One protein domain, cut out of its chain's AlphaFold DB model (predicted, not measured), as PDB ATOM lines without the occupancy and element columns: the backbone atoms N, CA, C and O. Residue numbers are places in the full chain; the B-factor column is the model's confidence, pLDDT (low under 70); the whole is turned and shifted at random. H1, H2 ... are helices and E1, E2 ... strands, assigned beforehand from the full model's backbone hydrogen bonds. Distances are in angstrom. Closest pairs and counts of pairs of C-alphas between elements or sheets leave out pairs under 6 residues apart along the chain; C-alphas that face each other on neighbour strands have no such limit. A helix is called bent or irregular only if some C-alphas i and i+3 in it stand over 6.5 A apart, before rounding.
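Overview. This is residues 2 to 94 and 101 to 117 of the 117 residues of an uncharacterized protein of Firmicutes bacterium CAG:103 (UniProt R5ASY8). A two-stranded antiparallel ribbon, E1 and E2, has the short helix H2 at one end and H1 at the other; the long helix H3 runs past it at a small gap, and H4 folds back from H3's far end to come close to H1. From this body the tail of residues 102 to 117 sticks out and stands free. The printed part has 110 residues, with four named helices and two named strands in the order E1, H1, E2, H2, H3, H4; the class is mostly helix, though under half of the residues are in named elements. The whole is loose, with a radius of gyration of the C-alphas of 17.5 A and spans of 60 by 40 by 26 A.

Arrangement. Pass residues 2 to 17, which have no named element, and look at E1, residues 18 to 22, and E2, residues 38 to 42: they are antiparallel neighbours at 143 degrees, with N 19 and O 41 at 2.8 A and N 39 and O 21 at 2.9 A, within hydrogen-bond range. Between them in the chain is H1, residues 26 to 34, whose closest C-alpha pair with E1 is Arg 29 and His 22, 6.1 A apart. H2, residues 43 to 48, follows E2 by a tight link, and the closest C-alphas of H2 and E1 are those of His 43 and Asp 19, at 5.6 A. H3, residues 58 to 76, is apart from E1, and only just apart from E2, closest 8.0 A. With its residues 69 to 73 alone, H3 touches H4, residues 80 to 87; the closest C-alphas, of Met 73 and Phe 83, are 7.0 A apart, and the lines stand at a steep tilt of 69.7 degrees, only just short of about perpendicular, opposite ways. H1 and H4 are close but not clearly touching, with the C-alphas of Asn 28 and Phe 87 at 7.0 A. In H3 and H4 every O i to N i+4 pair is within hydrogen-bond range; in H1 3 of 5 are, and in H2 0 of 2, with 0 of 3 O i to N i+3 pairs.

Along the chain. Find C-alpha 18 at (252.837, 562.691, 479.606), where E1 begins and runs 12.7 A. H1 is 14.3 A long and irregular, with C-alphas 27 and 30 7.4 A apart; H2 is irregular only just, with C-alphas 45 and 48 6.9 A apart. E2 runs 13.3 A. From C-alpha 58 at (256.714, 562.439, 499.659), H3 runs 26.4 A. H4, 10.3 A long, ends at C-alpha 87, (273.823, 560.410, 493.561).

Size, cuts and confidence. The C-alphas farthest apart, of Pro 51 and Gly 117, are 64.2 A apart. Residues 95 to 100 are not printed, and C-alphas 94 and 101 are 18.6 A apart across this cut. No link between the named elements is long. The pLDDT is under 70 at residues 2, 94 and 101 to 117.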
ATOM      1  N   GLU A   2     257.413 549.900 472.451       69.38
ATOM      2  CA  GLU A   2     256.795 549.960 473.774       69.38
ATOM      3  C   GLU A   2     256.075 551.310 473.907       69.38
ATOM      4  O   GLU A   2     256.645 552.361 473.603       69.38
ATOM      5  N   GLU A   3     254.789 551.287 474.248       84.69
ATOM      6  CA  GLU A   3     253.978 552.503 474.344       84.69
ATOM      7  C   GLU A   3     254.326 553.282 475.616       84.69
ATOM      8  O   GLU A   3     254.403 552.713 476.706       84.69
ATOM      9  N   LYS A   4     254.485 554.607 475.497       93.88
ATOM     10  CA  LYS A   4     254.721 555.483 476.652       93.88
ATOM     11  C   LYS A   4     253.505 555.457 477.576       93.88
ATOM     12  O   LYS A   4     252.383 555.715 477.142       93.88
ATOM     13  N   ARG A   5     253.732 555.175 478.859       97.19
ATOM     14  CA  ARG A   5     252.688 555.136 479.888       97.19
ATOM     15  C   ARG A   5     253.163 555.814 481.160       97.19
ATOM     16  O   ARG A   5     254.336 555.727 481.515       97.19
ATOM     17  N   CYS A   6     252.235 556.469 481.846       98.12
ATOM     18  CA  CYS A   6     252.458 557.045 483.159       98.12
ATOM     19  C   CYS A   6     252.901 555.948 484.130       98.12
ATOM     20  O   CYS A   6     252.163 554.991 484.356       98.12
ATOM     21  N   TRP A   7     254.074 556.103 484.735       98.38
ATOM     22  CA  TRP A   7     254.631 555.137 485.681       98.38
ATOM     23  C   TRP A   7     253.749 554.962 486.923       98.38
ATOM     24  O   TRP A   7     253.654 553.867 487.466       98.38
ATOM     25  N   LEU A   8     253.052 556.025 487.343       97.56
ATOM     26  CA  LEU A   8     252.217 555.994 488.542       97.56
ATOM     27  C   LEU A   8     250.832 555.369 488.305       97.56
ATOM     28  O   LEU A   8     250.338 554.654 489.170       97.56
ATOM     29  N   CYS A   9     250.187 555.642 487.163       97.44
ATOM     30  CA  CYS A   9     248.788 555.243 486.929       97.44
ATOM     31  C   CYS A   9     248.527 554.439 485.644       97.44
ATOM     32  O   CYS A   9     247.380 554.098 485.364       97.44
ATOM     33  N   GLY A  10     249.550 554.162 484.831       97.06
ATOM     34  CA  GLY A  10     249.465 553.324 483.626       97.06
ATOM     35  C   GLY A  10     248.772 553.950 482.407       97.06
ATOM     36  O   GLY A  10     248.728 553.328 481.340       97.06
ATOM     37  N   ARG A  11     248.235 555.172 482.531       96.81
ATOM     38  CA  ARG A  11     247.579 555.889 481.425       96.81
ATOM     39  C   ARG A  11     248.572 556.262 480.326       96.81
ATOM     40  O   ARG A  11     249.735 556.535 480.597       96.81
ATOM     41  N   ASN A  12     248.089 556.313 479.091       96.19
ATOM     42  CA  ASN A  12     248.883 556.606 477.892       96.19
ATOM     43  C   ASN A  12     249.047 558.109 477.592       96.19
ATOM     44  O   ASN A  12     249.757 558.470 476.662       96.19
ATOM     45  N   GLY A  13     248.374 558.971 478.356       95.69
ATOM     46  CA  GLY A  13     248.425 560.420 478.191       95.69
ATOM     47  C   GLY A  13     247.466 561.023 477.170       95.69
ATOM     48  O   GLY A  13     247.680 562.161 476.774       95.69
ATOM     49  N   ALA A  14     246.427 560.293 476.744       96.06
ATOM     50  CA  ALA A  14     245.412 560.835 475.835       96.06
ATOM     51  C   ALA A  14     244.633 562.019 476.446       96.06
ATOM     52  O   ALA A  14     244.455 563.033 475.781       96.06
ATOM     53  N   ASP A  15     244.221 561.899 477.715       95.56
ATOM     54  CA  ASP A  15     243.440 562.937 478.415       95.56
ATOM     55  C   ASP A  15     244.302 563.889 479.265       95.56
ATOM     56  O   ASP A  15     243.869 564.983 479.607       95.56
ATOM     57  N   ASP A  16     245.500 563.452 479.662       96.62
ATOM     58  CA  ASP A  16     246.433 564.188 480.528       96.62
ATOM     59  C   ASP A  16     247.857 563.903 480.017       96.62
ATOM     60  O   ASP A  16     248.368 562.804 480.282       96.62
ATOM     61  N   PRO A  17     248.455 564.815 479.220       97.19
ATOM     62  CA  PRO A  17     249.711 564.584 478.514       97.19
ATOM     63  C   PRO A  17     250.828 564.059 479.417       97.19
ATOM     64  O   PRO A  17     250.905 564.379 480.601       97.19
ATOM     65  N   LEU A  18     251.709 563.233 478.854       98.31
ATOM     66  CA  LEU A  18     252.837 562.691 479.606       98.31
ATOM     67  C   LEU A  18     254.029 563.647 479.579       98.31
ATOM     68  O   LEU A  18     254.561 563.949 478.512       98.31
ATOM     69  N   ASP A  19     254.516 563.994 480.761       98.06
ATOM     70  CA  ASP A  19     255.802 564.646 480.965       98.06
ATOM     71  C   ASP A  19     256.905 563.623 481.207       98.06
ATOM     72  O   ASP A  19     256.682 562.568 481.805       98.06
ATOM     73  N   VAL A  20     258.126 563.977 480.808       97.44
ATOM     74  CA  VAL A  20     259.334 563.291 481.270       97.44
ATOM     75  C   VAL A  20     259.689 563.824 482.654       97.44
ATOM     76  O   VAL A  20     260.007 565.001 482.816       97.44
ATOM     77  N   HIS A  21     259.670 562.941 483.642       98.00
ATOM     78  CA  HIS A  21     260.059 563.230 485.011       98.00
ATOM     79  C   HIS A  21     261.420 562.603 485.321       98.00
ATOM     80  O   HIS A  21     261.608 561.392 485.177       98.00
ATOM     81  N   HIS A  22     262.375 563.419 485.772       98.50
ATOM     82  CA  HIS A  22     263.660 562.946 486.286       98.50
ATOM     83  C   HIS A  22     263.473 562.372 487.683       98.50
ATOM     84  O   HIS A  22     263.162 563.127 488.601       98.50
ATOM     85  N   ILE A  23     263.730 561.071 487.853       98.00
ATOM     86  CA  ILE A  23     263.625 560.414 489.163       98.00
ATOM     87  C   ILE A  23     264.536 561.114 490.177       98.00
ATOM     88  O   ILE A  23     264.111 561.403 491.288       98.00
ATOM     89  N   PHE A  24     265.772 561.437 489.777       97.19
ATOM     90  CA  PHE A  24     266.679 562.265 490.568       97.19
ATOM     91  C   PHE A  24     266.809 563.650 489.924       97.19
ATOM     92  O   PHE A  24     267.454 563.818 488.882       97.19
ATOM     93  N   GLY A  25     266.161 564.640 490.541       92.31
ATOM     94  CA  GLY A  25     266.091 566.020 490.058       92.31
ATOM     95  C   GLY A  25     267.293 566.904 490.426       92.31
ATOM     96  O   GLY A  25     268.369 566.438 490.794       92.31
ATOM     97  N   GLY A  26     267.101 568.226 490.323       91.81
ATOM     98  CA  GLY A  26     268.112 569.232 490.681       91.81
ATOM     99  C   GLY A  26     269.434 569.070 489.919       91.81
ATOM    100  O   GLY A  26     269.441 568.935 488.695       91.81
ATOM    101  N   ALA A  27     270.551 569.059 490.652       92.50
ATOM    102  CA  ALA A  27     271.890 568.847 490.093       92.50
ATOM    103  C   ALA A  27     272.045 567.492 489.371       92.50
ATOM    104  O   ALA A  27     272.867 567.372 488.464       92.50
ATOM    105  N   ASN A  28     271.206 566.503 489.700       95.19
ATOM    106  CA  ASN A  28     271.280 565.154 489.144       95.19
ATOM    107  C   ASN A  28     270.486 564.974 487.843       95.19
ATOM    108  O   ASN A  28     270.508 563.880 487.289       95.19
ATOM    109  N   ARG A  29     269.829 566.012 487.296       95.38
ATOM    110  CA  ARG A  29     269.033 565.884 486.054       95.38
ATOM    111  C   ARG A  29     269.844 565.320 484.883       95.38
ATOM    112  O   ARG A  29     269.444 564.327 484.290       95.38
ATOM    113  N   LYS A  30     271.029 565.886 484.622       94.88
ATOM    114  CA  LYS A  30     271.922 565.428 483.537       94.88
ATOM    115  C   LYS A  30     272.391 563.983 483.734       94.88
ATOM    116  O   LYS A  30     272.575 563.250 482.768       94.88
ATOM    117  N   ILE A  31     272.604 563.585 484.987       94.06
ATOM    118  CA  ILE A  31     273.005 562.222 485.347       94.06
ATOM    119  C   ILE A  31     271.825 561.268 485.119       94.06
ATOM    120  O   ILE A  31     272.001 560.208 484.522       94.06
ATOM    121  N   SER A  32     270.618 561.670 485.519       95.69
ATOM    122  CA  SER A  32     269.385 560.926 485.263       95.69
ATOM    123  C   SER A  32     269.137 560.729 483.768       95.69
ATOM    124  O   SER A  32     268.795 559.622 483.367       95.69
ATOM    125  N   ASP A  33     269.381 561.741 482.931       95.62
ATOM    126  CA  ASP A  33     269.301 561.594 481.471       95.62
ATOM    127  C   ASP A  33     270.325 560.577 480.947       95.62
ATOM    128  O   ASP A  33     269.964 559.658 480.212       95.62
ATOM    129  N   LYS A  34     271.592 560.691 481.374       95.81
ATOM    130  CA  LYS A  34     272.687 559.800 480.946       95.81
ATOM    131  C   LYS A  34     272.394 558.323 481.220       95.81
ATOM    132  O   LYS A  34     272.725 557.477 480.396       95.81
ATOM    133  N   PHE A  35     271.806 558.016 482.375       95.38
ATOM    134  CA  PHE A  35     271.533 556.641 482.804       95.38
ATOM    135  C   PHE A  35     270.079 556.201 482.573       95.38
ATOM    136  O   PHE A  35     269.681 555.142 483.050       95.38
ATOM    137  N   GLY A  36     269.269 557.000 481.867       96.56
ATOM    138  CA  GLY A  36     267.870 556.665 481.588       96.56
ATOM    139  C   GLY A  36     266.996 556.556 482.845       96.56
ATOM    140  O   GLY A  36     266.052 555.770 482.879       96.56
ATOM    141  N   LEU A  37     267.304 557.322 483.893       97.88
ATOM    142  CA  LEU A  37     266.567 557.371 485.161       97.88
ATOM    143  C   LEU A  37     265.462 558.428 485.106       97.88
ATOM    144  O   LEU A  37     265.333 559.303 485.967       97.88
ATOM    145  N   THR A  38     264.669 558.339 484.048       98.06
ATOM    146  CA  THR A  38     263.478 559.145 483.830       98.06
ATOM    147  C   THR A  38     262.268 558.233 483.679       98.06
ATOM    148  O   THR A  38     262.377 557.065 483.300       98.06
ATOM    149  N   VAL A  39     261.097 558.760 484.012       98.19
ATOM    150  CA  VAL A  39     259.811 558.090 483.808       98.19
ATOM    151  C   VAL A  39     258.842 559.044 483.137       98.19
ATOM    152  O   VAL A  39     259.017 560.258 483.196       98.19
ATOM    153  N   TYR A  40     257.797 558.501 482.526       98.38
ATOM    154  CA  TYR A  40     256.672 559.316 482.097       98.38
ATOM    155  C   TYR A  40     255.664 559.457 483.233       98.38
ATOM    156  O   TYR A  40     255.349 558.469 483.895       98.38
ATOM    157  N   LEU A  41     255.124 560.655 483.434       98.44
ATOM    158  CA  LEU A  41     254.028 560.916 484.367       98.44
ATOM    159  C   LEU A  41     252.976 561.797 483.697       98.44
ATOM    160  O   LEU A  41     253.319 562.688 482.934       98.44
ATOM    161  N   CYS A  42     251.700 561.563 484.000       98.50
ATOM    162  CA  CYS A  42     250.625 562.484 483.627       98.50
ATOM    163  C   CYS A  42     250.896 563.880 484.213       98.50
ATOM    164  O   CYS A  42     251.122 563.973 485.425       98.50
ATOM    165  N   HIS A  43     250.869 564.917 483.374       98.19
ATOM    166  CA  HIS A  43     251.245 566.293 483.697       98.19
ATOM    167  C   HIS A  43     250.516 566.807 484.944       98.19
ATOM    168  O   HIS A  43     251.142 567.158 485.949       98.19
ATOM    169  N   GLU A  44     249.183 566.781 484.938       97.81
ATOM    170  CA  GLU A  44     248.426 567.351 486.051       97.81
ATOM    171  C   GLU A  44     248.298 566.373 487.216       97.81
ATOM    172  O   GLU A  44     248.634 566.691 488.364       97.81
ATOM    173  N   ARG A  45     247.824 565.155 486.937       97.56
ATOM    174  CA  ARG A  45     247.389 564.229 487.992       97.56
ATOM    175  C   ARG A  45     248.533 563.554 488.737       97.56
ATOM    176  O   ARG A  45     248.370 563.242 489.915       97.56
ATOM    177  N   CYS A  46     249.646 563.269 488.063       98.50
ATOM    178  CA  CYS A  46     250.705 562.411 488.610       98.50
ATOM    179  C   CYS A  46     252.067 563.102 488.707       98.50
ATOM    180  O   CYS A  46     252.916 562.633 489.463       98.50
ATOM    181  N   HIS A  47     252.294 564.193 487.975       98.44
ATOM    182  CA  HIS A  47     253.562 564.909 487.994       98.44
ATOM    183  C   HIS A  47     253.528 566.095 488.965       98.44
ATOM    184  O   HIS A  47     254.313 566.104 489.916       98.44
ATOM    185  N   ILE A  48     252.603 567.048 488.780       97.69
ATOM    186  CA  ILE A  48     252.693 568.362 489.444       97.69
ATOM    187  C   ILE A  48     251.604 568.613 490.500       97.69
ATOM    188  O   ILE A  48     251.940 569.004 491.617       97.69
ATOM    189  N   PHE A  49     250.316 568.430 490.183       97.31
ATOM    190  CA  PHE A  49     249.229 569.037 490.976       97.31
ATOM    191  C   PHE A  49     248.411 568.052 491.817       97.31
ATOM    192  O   PHE A  49     247.902 568.428 492.877       97.31
ATOM    193  N   GLY A  50     248.280 566.802 491.369       97.19
ATOM    194  CA  GLY A  50     247.497 565.783 492.072       97.19
ATOM    195  C   GLY A  50     247.973 565.495 493.507       97.19
ATOM    196  O   GLY A  50     249.121 565.775 493.855       97.19
ATOM    197  N   PRO A  51     247.109 564.917 494.364       96.75
ATOM    198  CA  PRO A  51     247.460 564.609 495.755       96.75
ATOM    199  C   PRO A  51     248.643 563.638 495.849       96.75
ATOM    200  O   PRO A  51     249.561 563.875 496.625       96.75
ATOM    201  N   GLU A  52     248.669 562.628 494.976       96.88
ATOM    202  CA  GLU A  52     249.764 561.658 494.853       96.88
ATOM    203  C   GLU A  52     250.812 562.050 493.806       96.88
ATOM    204  O   GLU A  52     251.605 561.220 493.371       96.88
ATOM    205  N   ALA A  53     250.810 563.299 493.336       97.94
ATOM    206  CA  ALA A  53     251.761 563.716 492.318       97.94
ATOM    207  C   ALA A  53     253.200 563.695 492.853       97.94
ATOM    208  O   ALA A  53     253.437 563.995 494.022       97.94
ATOM    209  N   ALA A  54     254.172 563.399 491.989       97.62
ATOM    210  CA  ALA A  54     255.582 563.284 492.368       97.62
ATOM    211  C   ALA A  54     256.136 564.547 493.056       97.62
ATOM    212  O   ALA A  54     256.949 564.445 493.971       97.62
ATOM    213  N   HIS A  55     255.665 565.738 492.670       96.94
ATOM    214  CA  HIS A  55     256.050 566.999 493.314       96.94
ATOM    215  C   HIS A  55     255.266 567.340 494.596       96.94
ATOM    216  O   HIS A  55     255.586 568.330 495.252       96.94
ATOM    217  N   ARG A  56     254.250 566.549 494.959       97.38
ATOM    218  CA  ARG A  56     253.326 566.809 496.081       97.38
ATOM    219  C   ARG A  56     253.397 565.746 497.179       97.38
ATOM    220  O   ARG A  56     253.319 566.098 498.351       97.38
ATOM    221  N   SER A  57     253.550 564.477 496.806       97.88
ATOM    222  CA  SER A  57     253.545 563.324 497.710       97.88
ATOM    223  C   SER A  57     254.968 562.834 497.965       97.88
ATOM    224  O   SER A  57     255.647 562.337 497.064       97.88
ATOM    225  N   GLY A  58     255.417 562.959 499.219       96.19
ATOM    226  CA  GLY A  58     256.714 562.439 499.659       96.19
ATOM    227  C   GLY A  58     256.819 560.922 499.496       96.19
ATOM    228  O   GLY A  58     257.875 560.428 499.113       96.19
ATOM    229  N   GLU A  59     255.710 560.201 499.685       96.75
ATOM    230  CA  GLU A  59     255.632 558.755 499.460       96.75
ATOM    231  C   GLU A  59     255.881 558.407 497.985       96.75
ATOM    232  O   GLU A  59     256.683 557.528 497.668       96.75
ATOM    233  N   THR A  60     255.239 559.124 497.057       97.75
ATOM    234  CA  THR A  60     255.459 558.901 495.620       97.75
ATOM    235  C   THR A  60     256.890 559.247 495.211       97.75
ATOM    236  O   THR A  60     257.512 558.484 494.468       97.75
ATOM    237  N   ALA A  61     257.448 560.343 495.730       97.00
ATOM    238  CA  ALA A  61     258.845 560.700 495.493       97.00
ATOM    239  C   ALA A  61     259.811 559.620 496.018       97.00
ATOM    240  O   ALA A  61     260.750 559.236 495.325       97.00
ATOM    241  N   GLU A  62     259.568 559.075 497.212       96.62
ATOM    242  CA  GLU A  62     260.367 557.982 497.777       96.62
ATOM    243  C   GLU A  62     260.284 556.710 496.924       96.62
ATOM    244  O   GLU A  62     261.313 556.116 496.597       96.62
ATOM    245  N   ARG A  63     259.079 556.325 496.488       97.62
ATOM    246  CA  ARG A  63     258.876 555.177 495.590       97.62
ATOM    247  C   ARG A  63     259.634 555.341 494.274       97.62
ATOM    248  O   ARG A  63     260.258 554.383 493.821       97.62
ATOM    249  N   LEU A  64     259.608 556.540 493.686       98.25
ATOM    250  CA  LEU A  64     260.381 556.858 492.486       98.25
ATOM    251  C   LEU A  64     261.882 556.731 492.748       98.25
ATOM    252  O   LEU A  64     262.564 556.066 491.976       98.25
ATOM    253  N   HIS A  65     262.396 557.295 493.844       97.81
ATOM    254  CA  HIS A  65     263.818 557.201 494.178       97.81
ATOM    255  C   HIS A  65     264.287 555.756 494.402       97.81
ATOM    256  O   HIS A  65     265.339 555.381 493.882       97.81
ATOM    257  N   ARG A  66     263.507 554.925 495.111       97.69
ATOM    258  CA  ARG A  66     263.800 553.488 495.276       97.69
ATOM    259  C   ARG A  66     263.879 552.783 493.928       97.69
ATOM    260  O   ARG A  66     264.899 552.175 493.612       97.69
ATOM    261  N   TYR A  67     262.852 552.964 493.099       97.81
ATOM    262  CA  TYR A  67     262.811 552.415 491.746       97.81
ATOM    263  C   TYR A  67     264.004 552.877 490.894       97.81
ATOM    264  O   TYR A  67     264.636 552.070 490.211       97.81
ATOM    265  N   GLY A  68     264.351 554.165 490.945       97.62
ATOM    266  CA  GLY A  68     265.486 554.717 490.207       97.62
ATOM    267  C   GLY A  68     266.817 554.126 490.646       97.62
ATOM    268  O   GLY A  68     267.654 553.817 489.799       97.62
ATOM    269  N   GLN A  69     267.008 553.927 491.950       98.00
ATOM    270  CA  GLN A  69     268.213 553.295 492.463       98.00
ATOM    271  C   GLN A  69     268.300 551.825 492.045       98.00
ATOM    272  O   GLN A  69     269.337 551.405 491.538       98.00
ATOM    273  N   GLU A  70     267.225 551.048 492.199       97.12
ATOM    274  CA  GLU A  70     267.183 549.649 491.755       97.12
ATOM    275  C   GLU A  70     267.470 549.523 490.260       97.12
ATOM    276  O   GLU A  70     268.275 548.686 489.849       97.12
ATOM    277  N   LYS A  71     266.852 550.386 489.444       97.06
ATOM    278  CA  LYS A  71     267.073 550.448 487.999       97.06
ATOM    279  C   LYS A  71     268.538 550.738 487.677       97.06
ATOM    280  O   LYS A  71     269.129 549.996 486.895       97.06
ATOM    281  N   ALA A  72     269.132 551.755 488.304       96.88
ATOM    282  CA  ALA A  72     270.539 552.103 488.116       96.88
ATOM    283  C   ALA A  72     271.464 550.944 488.514       96.88
ATOM    284  O   ALA A  72     272.322 550.538 487.737       96.88
ATOM    285  N   MET A  73     271.254 550.358 489.693       96.00
ATOM    286  CA  MET A  73     272.048 549.229 490.181       96.00
ATOM    287  C   MET A  73     271.934 548.007 489.269       96.00
ATOM    288  O   MET A  73     272.941 547.383 488.950       96.00
ATOM    289  N   ARG A  74     270.727 547.681 488.799       96.31
ATOM    290  CA  ARG A  74     270.497 546.558 487.883       96.31
ATOM    291  C   ARG A  74     271.144 546.784 486.520       96.31
ATOM    292  O   ARG A  74     271.788 545.879 486.005       96.31
ATOM    293  N   GLU A  75     270.943 547.953 485.920       95.50
ATOM    294  CA  GLU A  75     271.351 548.217 484.531       95.50
ATOM    295  C   GLU A  75     272.832 548.555 484.401       95.50
ATOM    296  O   GLU A  75     273.429 548.275 483.368       95.50
ATOM    297  N   GLN A  76     273.430 549.115 485.451       94.44
ATOM    298  CA  GLN A  76     274.850 549.456 485.477       94.44
ATOM    299  C   GLN A  76     275.696 548.434 486.253       94.44
ATOM    300  O   GLN A  76     276.919 548.549 486.290       94.44
ATOM    301  N   GLY A  77     275.066 547.448 486.902       92.94
ATOM    302  CA  GLY A  77     275.746 546.487 487.773       92.94
ATOM    303  C   GLY A  77     276.323 547.114 489.046       92.94
ATOM    304  O   GLY A  77     277.286 546.589 489.601       92.94
ATOM    305  N   TRP A  78     275.783 548.250 489.496       93.12
ATOM    306  CA  TRP A  78     276.312 548.967 490.654       93.12
ATOM    307  C   TRP A  78     275.878 548.360 491.984       93.12
ATOM    308  O   TRP A  78     274.740 547.917 492.157       93.12
ATOM    309  N   ASN A  79     276.775 548.433 492.965       92.31
ATOM    310  CA  ASN A  79     276.425 548.285 494.371       92.31
ATOM    311  C   ASN A  79     275.907 549.620 494.960       92.31
ATOM    312  O   ASN A  79     275.862 550.658 494.294       92.31
ATOM    313  N   ARG A  80     275.507 549.595 496.237       93.44
ATOM    314  CA  ARG A  80     274.957 550.771 496.937       93.44
ATOM    315  C   ARG A  80     275.974 551.899 497.075       93.44
ATOM    316  O   ARG A  80     275.617 553.061 496.921       93.44
ATOM    317  N   GLU A  81     277.232 551.566 497.341       93.31
ATOM    318  CA  GLU A  81     278.286 552.559 497.533       93.31
ATOM    319  C   GLU A  81     278.604 553.289 496.222       93.31
ATOM    320  O   GLU A  81     278.652 554.513 496.191       93.31
ATOM    321  N   GLN A  82     278.695 552.566 495.106       92.81
ATOM    322  CA  GLN A  82     278.838 553.141 493.765       92.81
ATOM    323  C   GLN A  82     277.658 554.051 493.416       92.81
ATOM    324  O   GLN A  82     277.859 555.154 492.911       92.81
ATOM    325  N   PHE A  83     276.428 553.639 493.740       95.69
ATOM    326  CA  PHE A  83     275.264 554.505 493.568       95.69
ATOM    327  C   PHE A  83     275.381 555.792 494.403       95.69
ATOM    328  O   PHE A  83     275.149 556.888 493.888       95.69
ATOM    329  N   ARG A  84     275.800 555.686 495.672       95.19
ATOM    330  CA  ARG A  84     276.022 556.842 496.556       95.19
ATOM    331  C   ARG A  84     277.125 557.767 496.054       95.19
ATOM    332  O   ARG A  84     276.954 558.974 496.166       95.19
ATOM    333  N   MET A  85     278.206 557.248 495.471       95.38
ATOM    334  CA  MET A  85     279.251 558.086 494.865       95.38
ATOM    335  C   MET A  85     278.700 558.973 493.740       95.38
ATOM    336  O   MET A  85     279.171 560.090 493.558       95.38
ATOM    337  N   VAL A  86     277.694 558.493 492.999       94.88
ATOM    338  CA  VAL A  86     277.089 559.229 491.878       94.88
ATOM    339  C   VAL A  86     275.963 560.163 492.337       94.88
ATOM    340  O   VAL A  86     275.908 561.310 491.901       94.88
ATOM    341  N   PHE A  87     275.056 559.691 493.199       95.00
ATOM    342  CA  PHE A  87     273.823 560.410 493.561       95.00
ATOM    343  C   PHE A  87     273.824 561.015 494.972       95.00
ATOM    344  O   PHE A  87     272.898 561.745 495.326       95.00
ATOM    345  N   GLY A  88     274.835 560.721 495.789       92.94
ATOM    346  CA  GLY A  88     275.047 561.279 497.129       92.94
ATOM    347  C   GLY A  88     274.197 560.664 498.246       92.94
ATOM    348  O   GLY A  88     274.488 560.871 499.424       92.94
ATOM    349  N   LYS A  89     273.156 559.891 497.919       92.75
ATOM    350  CA  LYS A  89     272.233 559.294 498.893       92.75
ATOM    351  C   LYS A  89     271.849 557.876 498.484       92.75
ATOM    352  O   LYS A  89     271.741 557.595 497.301       92.75
ATOM    353  N   ASN A  90     271.642 557.005 499.470       94.00
ATOM    354  CA  ASN A  90     271.043 555.682 499.301       94.00
ATOM    355  C   ASN A  90     269.561 555.745 499.703       94.00
ATOM    356  O   ASN A  90     269.224 556.362 500.714       94.00
ATOM    357  N   TYR A  91     268.700 555.124 498.904       94.38
ATOM    358  CA  TYR A  91     267.244 555.107 499.042       94.38
ATOM    359  C   TYR A  91     266.684 553.711 499.340       94.38
ATOM    360  O   TYR A  91     265.491 553.601 499.585       94.38
ATOM    361  N   LEU A  92     267.505 552.657 499.322       92.75
ATOM    362  CA  LEU A  92     267.077 551.294 499.657       92.75
ATOM    363  C   LEU A  92     267.418 550.969 501.113       92.75
ATOM    364  O   LEU A  92     268.553 551.203 501.532       92.75
ATOM    365  N   ASP A  93     266.478 550.389 501.858       78.56
ATOM    366  CA  ASP A  93     266.720 549.915 503.226       78.56
ATOM    367  C   ASP A  93     267.854 548.878 503.266       78.56
ATOM    368  O   ASP A  93     268.201 548.281 502.242       78.56
ATOM    369  N   GLU A  94     268.479 548.681 504.426       62.00
ATOM    370  CA  GLU A  94     269.582 547.736 504.673       62.00
ATOM    371  C   GLU A  94     269.166 546.259 504.485       62.00
ATOM    372  O   GLU A  94     269.106 545.477 505.426       62.00
ATOM    373  N   PRO A 101     280.153 543.139 491.982       59.06
ATOM    374  CA  PRO A 101     280.982 542.602 490.914       59.06
ATOM    375  C   PRO A 101     282.364 543.282 490.963       59.06
ATOM    376  O   PRO A 101     282.497 544.403 491.461       59.06
ATOM    377  N   ALA A 102     283.395 542.573 490.494       52.88
ATOM    378  CA  ALA A 102     284.795 542.999 490.542       52.88
ATOM    379  C   ALA A 102     284.997 544.468 490.095       52.88
ATOM    380  O   ALA A 102     284.256 544.948 489.230       52.88
ATOM    381  N   PRO A 103     285.988 545.190 490.664       51.28
ATOM    382  CA  PRO A 103     286.189 546.608 490.391       51.28
ATOM    383  C   PRO A 103     286.358 546.889 488.895       51.28
ATOM    384  O   PRO A 103     286.953 546.114 488.146       51.28
ATOM    385  N   PHE A 104     285.820 548.038 488.492       53.88
ATOM    386  CA  PHE A 104     285.873 548.590 487.146       53.88
ATOM    387  C   PHE A 104     287.297 548.527 486.569       53.88
ATOM    388  O   PHE A 104     288.216 549.133 487.117       53.88
ATOM    389  N   THR A 105     287.476 547.843 485.436       44.44
ATOM    390  CA  THR A 105     288.571 548.177 484.521       44.44
ATOM    391  C   THR A 105     288.033 549.262 483.603       44.44
ATOM    392  O   THR A 105     287.075 549.052 482.859       44.44
ATOM    393  N   PHE A 106     288.598 550.461 483.703       44.25
ATOM    394  CA  PHE A 106     288.340 551.523 482.743       44.25
ATOM    395  C   PHE A 106     288.868 551.013 481.396       44.25
ATOM    396  O   PHE A 106     290.076 550.933 481.200       44.25
ATOM    397  N   ARG A 107     287.995 550.577 480.476       49.50
ATOM    398  CA  ARG A 107     288.415 550.438 479.076       49.50
ATOM    399  C   ARG A 107     288.589 551.854 478.547       49.50
ATOM    400  O   ARG A 107     287.624 552.517 478.193       49.50
ATOM    401  N   GLU A 108     289.837 552.300 478.555       49.12
ATOM    402  CA  GLU A 108     290.344 553.616 478.151       49.12
ATOM    403  C   GLU A 108     290.147 553.963 476.664       49.12
ATOM    404  O   GLU A 108     290.809 554.847 476.136       49.12
ATOM    405  N   THR A 109     289.257 553.290 475.942       51.88
ATOM    406  CA  THR A 109     289.208 553.386 474.482       51.88
ATOM    407  C   THR A 109     287.843 553.849 474.009       51.88
ATOM    408  O   THR A 109     287.029 553.030 473.603       51.88
ATOM    409  N   GLU A 110     287.613 555.159 474.080       49.78
ATOM    410  CA  GLU A 110     286.915 555.941 473.046       49.78
ATOM    411  C   GLU A 110     287.147 557.444 473.300       49.78
ATOM    412  O   GLU A 110     286.242 558.235 473.551       49.78
ATOM    413  N   LEU A 111     288.422 557.839 473.250       48.00
ATOM    414  CA  LEU A 111     288.831 559.198 472.904       48.00
ATOM    415  C   LEU A 111     289.847 559.071 471.763       48.00
ATOM    416  O   LEU A 111     291.056 559.101 471.975       48.00
ATOM    417  N   VAL A 112     289.354 558.845 470.547       46.16
ATOM    418  CA  VAL A 112     290.165 559.066 469.347       46.16
ATOM    419  C   VAL A 112     290.344 560.575 469.196       46.16
ATOM    420  O   VAL A 112     289.465 561.282 468.717       46.16
ATOM    421  N   VAL A 113     291.466 561.088 469.697       47.41
ATOM    422  CA  VAL A 113     292.043 562.338 469.206       47.41
ATOM    423  C   VAL A 113     293.055 561.941 468.141       47.41
ATOM    424  O   VAL A 113     294.101 561.368 468.441       47.41
ATOM    425  N   ASP A 114     292.699 562.174 466.884       42.72
ATOM    426  CA  ASP A 114     293.614 562.017 465.764       42.72
ATOM    427  C   ASP A 114     294.800 562.973 465.951       42.72
ATOM    428  O   ASP A 114     294.670 564.187 465.808       42.72
ATOM    429  N   PHE A 115     295.970 562.420 466.261       41.75
ATOM    430  CA  PHE A 115     297.250 563.069 465.997       41.75
ATOM    431  C   PHE A 115     297.953 562.268 464.905       41.75
ATOM    432  O   PHE A 115     298.693 561.322 465.172       41.75
ATOM    433  N   ALA A 116     297.690 562.653 463.657       44.66
ATOM    434  CA  ALA A 116     298.573 562.351 462.544       44.66
ATOM    435  C   ALA A 116     299.493 563.560 462.325       44.66
ATOM    436  O   ALA A 116     299.001 564.668 462.122       44.66
ATOM    437  N   GLY A 117     300.794 563.267 462.446       43.97
ATOM    438  CA  GLY A 117     301.991 563.950 461.923       43.97
ATOM    439  C   GLY A 117     301.867 565.350 461.347       43.97
ATOM    440  O   GLY A 117     301.212 565.492 460.293       43.97
TER     441      GLY A 117